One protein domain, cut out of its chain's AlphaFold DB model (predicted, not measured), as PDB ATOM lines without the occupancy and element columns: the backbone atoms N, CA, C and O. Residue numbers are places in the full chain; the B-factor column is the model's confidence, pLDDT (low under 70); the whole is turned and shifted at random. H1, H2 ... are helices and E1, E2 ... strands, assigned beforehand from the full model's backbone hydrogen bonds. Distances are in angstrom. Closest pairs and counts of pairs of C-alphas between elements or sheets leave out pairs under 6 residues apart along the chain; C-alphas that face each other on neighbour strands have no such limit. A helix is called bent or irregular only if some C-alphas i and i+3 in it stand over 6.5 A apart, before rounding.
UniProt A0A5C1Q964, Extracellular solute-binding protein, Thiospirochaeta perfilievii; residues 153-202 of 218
ATOM      1  N   ALA A 153      90.901 135.385   9.136       80.19
ATOM      2  CA  ALA A 153      90.799 135.268  10.586       80.19
ATOM      3  C   ALA A 153      91.267 133.881  11.041       80.19
ATOM      4  O   ALA A 153      90.891 132.876  10.436       80.19
ATOM      5  N   LEU A 154      92.045 133.820  12.122       82.81
ATOM      6  CA  LEU A 154      92.538 132.579  12.726       82.81
ATOM      7  C   LEU A 154      91.946 132.356  14.119       82.81
ATOM      8  O   LEU A 154      91.631 133.301  14.842       82.81
ATOM      9  N   ASN A 155      91.778 131.088  14.497       86.19
ATOM     10  CA  ASN A 155      91.381 130.724  15.851       86.19
ATOM     11  C   ASN A 155      92.638 130.475  16.690       86.19
ATOM     12  O   ASN A 155      93.230 129.399  16.608       86.19
ATOM     13  N   GLN A 156      93.028 131.464  17.493       85.81
ATOM     14  CA  GLN A 156      94.263 131.401  18.276       85.81
ATOM     15  C   GLN A 156      94.295 130.202  19.235       85.81
ATOM     16  O   GLN A 156      95.316 129.537  19.325       85.81
ATOM     17  N   SER A 157      93.172 129.857  19.880       89.25
ATOM     18  CA  SER A 157      93.113 128.717  20.808       89.25
ATOM     19  C   SER A 157      93.517 127.400  20.149       89.25
ATOM     20  O   SER A 157      94.174 126.581  20.778       89.25
ATOM     21  N   ILE A 158      93.151 127.209  18.879       88.06
ATOM     22  CA  ILE A 158      93.515 126.007  18.125       88.06
ATOM     23  C   ILE A 158      95.000 126.040  17.754       88.06
ATOM     24  O   ILE A 158      95.683 125.026  17.850       88.06
ATOM     25  N   PHE A 159      95.520 127.201  17.361       89.19
ATOM     26  CA  PHE A 159      96.946 127.336  17.070       89.19
ATOM     27  C   PHE A 159      97.802 127.060  18.312       89.19
ATOM     28  O   PHE A 159      98.776 126.316  18.222       89.19
ATOM     29  N   ASP A 160      97.380 127.550  19.477       89.94
ATOM     30  CA  ASP A 160      98.059 127.313  20.751       89.94
ATOM     31  C   ASP A 160      97.969 125.835  21.188       89.94
ATOM     32  O   ASP A 160      98.970 125.256  21.604       89.94
ATOM     33  N   GLU A 161      96.798 125.193  21.059       91.44
ATOM     34  CA  GLU A 161      96.577 123.783  21.438       91.44
ATOM     35  C   GLU A 161      97.489 122.818  20.668       91.44
ATOM     36  O   GLU A 161      98.016 121.863  21.243       91.44
ATOM     37  N   TYR A 162      97.705 123.081  19.378       90.75
ATOM     38  CA  TYR A 162      98.527 122.242  18.501       90.75
ATOM     39  C   TYR A 162      99.946 122.787  18.285       90.75
ATOM     40  O   TYR A 162     100.690 122.214  17.487       90.75
ATOM     41  N   ASN A 163     100.333 123.852  19.000       92.50
ATOM     42  CA  ASN A 163     101.633 124.520  18.891       92.50
ATOM     43  C   ASN A 163     102.001 124.845  17.427       92.50
ATOM     44  O   ASN A 163     103.071 124.474  16.936       92.50
ATOM     45  N   LEU A 164     101.061 125.479  16.723       89.94
ATOM     46  CA  LEU A 164     101.167 125.872  15.321       89.94
ATOM     47  C   LEU A 164     101.619 127.329  15.206       89.94
ATOM     48  O   LEU A 164     101.106 128.204  15.900       89.94
ATOM     49  N   ASP A 165     102.518 127.598  14.263       89.00
ATOM     50  CA  ASP A 165     102.914 128.962  13.924       89.00
ATOM     51  C   ASP A 165     101.865 129.649  13.038       89.00
ATOM     52  O   ASP A 165     101.209 129.011  12.211       89.00
ATOM     53  N   ILE A 166     101.731 130.974  13.175       88.25
ATOM     54  CA  ILE A 166     100.853 131.776  12.311       88.25
ATOM     55  C   ILE A 166     101.365 131.692  10.859       88.25
ATOM     56  O   ILE A 166     102.506 132.089  10.594       88.25
ATOM     57  N   PRO A 167     100.536 131.227   9.905       86.06
ATOM     58  CA  PRO A 167     100.952 131.025   8.528       86.06
ATOM     59  C   PRO A 167     101.137 132.367   7.825       86.06
ATOM     60  O   PRO A 167     100.258 133.230   7.853       86.06
ATOM     61  N   LYS A 168     102.267 132.528   7.143       86.62
ATOM     62  CA  LYS A 168     102.601 133.714   6.339       86.62
ATOM     63  C   LYS A 168     102.510 133.434   4.847       86.62
ATOM     64  O   LYS A 168     102.398 134.360   4.048       86.62
ATOM     65  N   THR A 169     102.567 132.162   4.462       87.56
ATOM     66  CA  THR A 169     102.526 131.728   3.069       87.56
ATOM     67  C   THR A 169     101.462 130.666   2.830       87.56
ATOM     68  O   THR A 169     101.001 129.971   3.734       87.56
ATOM     69  N   PHE A 170     101.104 130.489   1.558       84.81
ATOM     70  CA  PHE A 170     100.228 129.395   1.149       84.81
ATOM     71  C   PHE A 170     100.832 128.005   1.416       84.81
ATOM     72  O   PHE A 170     100.088 127.039   1.563       84.81
ATOM     73  N   ASN A 171     102.161 127.881   1.482       87.88
ATOM     74  CA  ASN A 171     102.796 126.608   1.815       87.88
ATOM     75  C   ASN A 171     102.666 126.296   3.308       87.88
ATOM     76  O   ASN A 171     102.293 125.175   3.632       87.88
ATOM     77  N   ASP A 172     102.816 127.289   4.187       87.19
ATOM     78  CA  ASP A 172     102.587 127.134   5.634       87.19
ATOM     79  C   ASP A 172     101.160 126.613   5.891       87.19
ATOM     80  O   ASP A 172     100.932 125.685   6.663       87.19
ATOM     81  N   LEU A 173     100.182 127.141   5.143       85.81
ATOM     82  CA  LEU A 173      98.792 126.682   5.191       85.81
ATOM     83  C   LEU A 173      98.629 125.213   4.774       85.81
ATOM     84  O   LEU A 173      97.852 124.472   5.388       85.81
ATOM     85  N   LYS A 174      99.358 124.760   3.747       87.56
ATOM     86  CA  LYS A 174      99.358 123.348   3.324       87.56
ATOM     87  C   LYS A 174     100.023 122.437   4.345       87.56
ATOM     88  O   LYS A 174      99.624 121.282   4.439       87.56
ATOM     89  N   GLU A 175     101.014 122.928   5.076       91.25
ATOM     90  CA  GLU A 175     101.710 122.162   6.113       91.25
ATOM     91  C   GLU A 175     100.847 121.996   7.370       91.25
ATOM     92  O   GLU A 175     100.797 120.911   7.949       91.25
ATOM     93  N   ILE A 176     100.086 123.028   7.740       90.69
ATOM     94  CA  ILE A 176      99.180 123.005   8.898       90.69
ATOM     95  C   ILE A 176      97.923 122.159   8.625       90.69
ATOM     96  O   ILE A 176      97.407 121.482   9.518       90.69
ATOM     97  N   SER A 177      97.429 122.150   7.382       91.06
ATOM     98  CA  SER A 177      96.159 121.499   7.022       91.06
ATOM     99  C   SER A 177      96.078 120.001   7.390       91.06
ATOM    100  O   SER A 177      95.061 119.591   7.952       91.06
ATOM    101  N   PRO A 178      97.098 119.151   7.138       93.12
ATOM    102  CA  PRO A 178      97.102 117.756   7.582       93.12
ATOM    103  C   PRO A 178      97.012 117.579   9.102       93.12
ATOM    104  O   PRO A 178      96.365 116.636   9.556       93.12
ATOM    105  N   ILE A 179      97.635 118.470   9.884       91.62
ATOM    106  CA  ILE A 179      97.621 118.415  11.354       91.62
ATOM    107  C   ILE A 179      96.201 118.667  11.856       91.62
ATOM    108  O   ILE A 179      95.671 117.874  12.632       91.62
ATOM    109  N   LEU A 180      95.557 119.722  11.357       90.75
ATOM    110  CA  LEU A 180      94.178 120.056  11.713       90.75
ATOM    111  C   LEU A 180      93.200 118.953  11.273       90.75
ATOM    112  O   LEU A 180      92.421 118.460  12.089       90.75
ATOM    113  N   ASN A 181      93.321 118.464  10.033       91.69
ATOM    114  CA  ASN A 181      92.471 117.388   9.509       91.69
ATOM    115  C   ASN A 181      92.572 116.095  10.329       91.69
ATOM    116  O   ASN A 181      91.556 115.456  10.603       91.69
ATOM    117  N   LYS A 182      93.783 115.702  10.746       93.62
ATOM    118  CA  LYS A 182      93.996 114.502  11.572       93.62
ATOM    119  C   LYS A 182      93.265 114.584  12.916       93.62
ATOM    120  O   LYS A 182      92.878 113.549  13.452       93.62
ATOM    121  N   ASN A 183      93.058 115.794  13.431       90.94
ATOM    122  CA  ASN A 183      92.353 116.056  14.684       90.94
ATOM    123  C   ASN A 183      90.869 116.416  14.473       90.94
ATOM    124  O   ASN A 183      90.206 116.873  15.398       90.94
ATOM    125  N   GLY A 184      90.329 116.201  13.266       90.06
ATOM    126  CA  GLY A 184      88.922 116.468  12.954       90.06
ATOM    127  C   GLY A 184      88.567 117.954  12.863       90.06
ATOM    128  O   GLY A 184      87.388 118.299  12.894       90.06
ATOM    129  N   ILE A 185      89.565 118.834  12.752       88.94
ATOM    130  CA  ILE A 185      89.390 120.283  12.658       88.94
ATOM    131  C   ILE A 185      89.451 120.696  11.189       88.94
ATOM    132  O   ILE A 185      90.433 120.425  10.499       88.94
ATOM    133  N   THR A 186      88.416 121.394  10.717       87.12
ATOM    134  CA  THR A 186      88.375 121.946   9.358       87.12
ATOM    135  C   THR A 186      89.418 123.069   9.205       87.12
ATOM    136  O   THR A 186      89.244 124.114   9.839       87.12
ATOM    137  N   PRO A 187      90.446 122.918   8.340       83.00
ATOM    138  CA  PRO A 187      91.543 123.887   8.201       83.00
ATOM    139  C   PRO A 187      91.188 125.185   7.473       83.00
ATOM    140  O   PRO A 187      92.031 126.064   7.378       83.00
ATOM    141  N   PHE A 188      90.001 125.263   6.864       80.06
ATOM    142  CA  PHE A 188      89.471 126.463   6.219       80.06
ATOM    143  C   PHE A 188      87.945 126.416   6.258       80.06
ATOM    144  O   PHE A 188      87.327 125.531   5.665       80.06
ATOM    145  N   SER A 189      87.323 127.371   6.940       76.38
ATOM    146  CA  SER A 189      85.885 127.601   6.857       76.38
ATOM    147  C   SER A 189      85.615 128.711   5.854       76.38
ATOM    148  O   SER A 189      86.077 129.841   6.014       76.38
ATOM    149  N   MET A 190      84.839 128.390   4.827       70.25
ATOM    150  CA  MET A 190      84.336 129.369   3.874       70.25
ATOM    151  C   MET A 190      82.819 129.374   3.970       70.25
ATOM    152  O   MET A 190      82.166 128.364   3.702       70.25
ATOM    153  N   GLY A 191      82.261 130.510   4.378       63.41
ATOM    154  CA  GLY A 191      80.831 130.750   4.267       63.41
ATOM    155  C   GLY A 191      80.528 131.214   2.851       63.41
ATOM    156  O   GLY A 191      80.884 132.331   2.491       63.41
ATOM    157  N   SER A 192      79.890 130.369   2.042       53.62
ATOM    158  CA  SER A 192      79.361 130.795   0.745       53.62
ATOM    159  C   SER A 192      77.851 130.960   0.832       53.62
ATOM    160  O   SER A 192      77.144 129.984   1.103       53.62
ATOM    161  N   PHE A 193      77.335 132.148   0.528       47.41
ATOM    162  CA  PHE A 193      75.920 132.321   0.219       47.41
ATOM    163  C   PHE A 193      75.783 132.500  -1.293       47.41
ATOM    164  O   PHE A 193      76.340 133.427  -1.872       47.41
ATOM    165  N   ARG A 194      75.082 131.571  -1.960       50.25
ATOM    166  CA  ARG A 194      74.867 131.594  -3.425       50.25
ATOM    167  C   ARG A 194      76.158 131.708  -4.261       50.25
ATOM    168  O   ARG A 194      76.163 132.332  -5.314       50.25
ATOM    169  N   GLY A 195      77.244 131.084  -3.803       48.62
ATOM    170  CA  GLY A 195      78.519 131.042  -4.531       48.62
ATOM    171  C   GLY A 195      79.399 132.285  -4.374       48.62
ATOM    172  O   GLY A 195      80.502 132.300  -4.915       48.62
ATOM    173  N   ILE A 196      78.958 133.286  -3.609       49.75
ATOM    174  CA  ILE A 196      79.760 134.458  -3.256       49.75
ATOM    175  C   ILE A 196      80.390 134.207  -1.889       49.75
ATOM    176  O   ILE A 196      79.739 133.691  -0.975       49.75
ATOM    177  N   GLN A 197      81.694 134.461  -1.807       50.81
ATOM    178  CA  GLN A 197      82.518 134.160  -0.643       50.81
ATOM    179  C   GLN A 197      82.853 135.467   0.055       50.81
ATOM    180  O   GLN A 197      83.666 136.238  -0.449       50.81
ATOM    181  N   ASP A 198      82.201 135.718   1.184       49.66
ATOM    182  CA  ASP A 198      82.291 137.022   1.839       49.66
ATOM    183  C   ASP A 198      83.398 137.062   2.904       49.66
ATOM    184  O   ASP A 198      83.959 138.124   3.154       49.66
ATOM    185  N   ILE A 199      83.757 135.922   3.521       50.50
ATOM    186  CA  ILE A 199      84.780 135.852   4.583       50.50
ATOM    187  C   ILE A 199      85.467 134.475   4.596       50.50
ATOM    188  O   ILE A 199      84.799 133.436   4.623       50.50
ATOM    189  N   PHE A 200      86.805 134.469   4.639       50.22
ATOM    190  CA  PHE A 200      87.619 133.270   4.858       50.22
ATOM    191  C   PHE A 200      88.011 133.173   6.336       50.22
ATOM    192  O   PHE A 200      88.739 134.022   6.856       50.22
ATOM    193  N   PHE A 201      87.577 132.114   7.014       50.75
ATOM    194  CA  PHE A 201      88.121 131.749   8.320       50.75
ATOM    195  C   PHE A 201      89.119 130.612   8.138       50.75
ATOM    196  O   PHE A 201      88.830 129.615   7.478       50.75
ATOM    197  N   LEU A 202      90.280 130.725   8.766       52.19
ATOM    198  CA  LEU A 202      91.276 129.660   8.793       52.19
ATOM    199  C   LEU A 202      90.835 128.492   9.675       52.19
ATOM    200  O   LEU A 202      91.297 127.388   9.477       52.19
TER     201      LEU A 202
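This is residues 153 to 202 of the 218 residues of the protein "Extracellular solute-binding protein" of Thiospirochaeta perfilievii (UniProt A0A5C1Q964). A slender two-stranded hairpin, E1 and E2, makes one end of an elongated model, and two helices, H1 and H2, sit at the other end, apart from each other and joined by a looping link. The hairpin makes much of the length, and its turn at residues 194 and 195 lies at the end away from the helices. The printed part has 50 residues with two named helices and two named strands, in the order H1, H2, E1, E2; the sheet has the order E1 - E2 and is antiparallel, and the class is mixed, helices and strands. The whole is only just compact, close to loose, with a radius of gyration of the C-alphas of 11.6 A and spans of 35 by 23 by 18 A.

The printed part begins at Ala 153, with its C-alpha at (90.799, 135.268, 10.586). H1 is residues 156 to 161, and its first C-alpha is at (94.263, 131.401, 18.276). H2 is residues 170 to 182, 19.2 A from first to last C-alpha. It is irregular, but only just: C-alphas 175 and 178 are 6.54 A apart. E1 is residues 189 to 193, 12.9 A long. E2 is residues 196 to 201, 14.5 A long, and its last C-alpha is at (88.121, 131.749, 8.320).

E1 and E2 form a hairpin, antiparallel with 160 degrees between their directions. The C-alphas of Ser 192 and Gln 197 face each other at 4.8 A, and those of Ser 189 and Phe 201 at 4.9 A. N 189 and O 201 are within hydrogen-bond range at 2.8 A, and N 196 and O 193 at 3.1 A. H1 is apart from E1 and from E2, with no C-alpha of the one within 8 A of the other. H2 is apart from E2 by the same test, and H1 and H2 are apart too. In H1 every O i to N i+4 pair is within hydrogen-bond range; in H2 it is 7 of 9.

The two C-alphas farthest apart are those of Asn 163 and Arg 194, at 35.6 A. The first and last printed C-alphas, of Ala 153 and Leu 202, are 5.9 A apart. The printed part has no cut. The link E1 to E2, 2 residues, is tight; H1 to H2, 8 residues, and H2 to E1, 6 residues, are short links. The mean pLDDT of the printed part is 78.9, and residues 191 to 202 are under 70. The mean is 62 for E1 and 50 for E2.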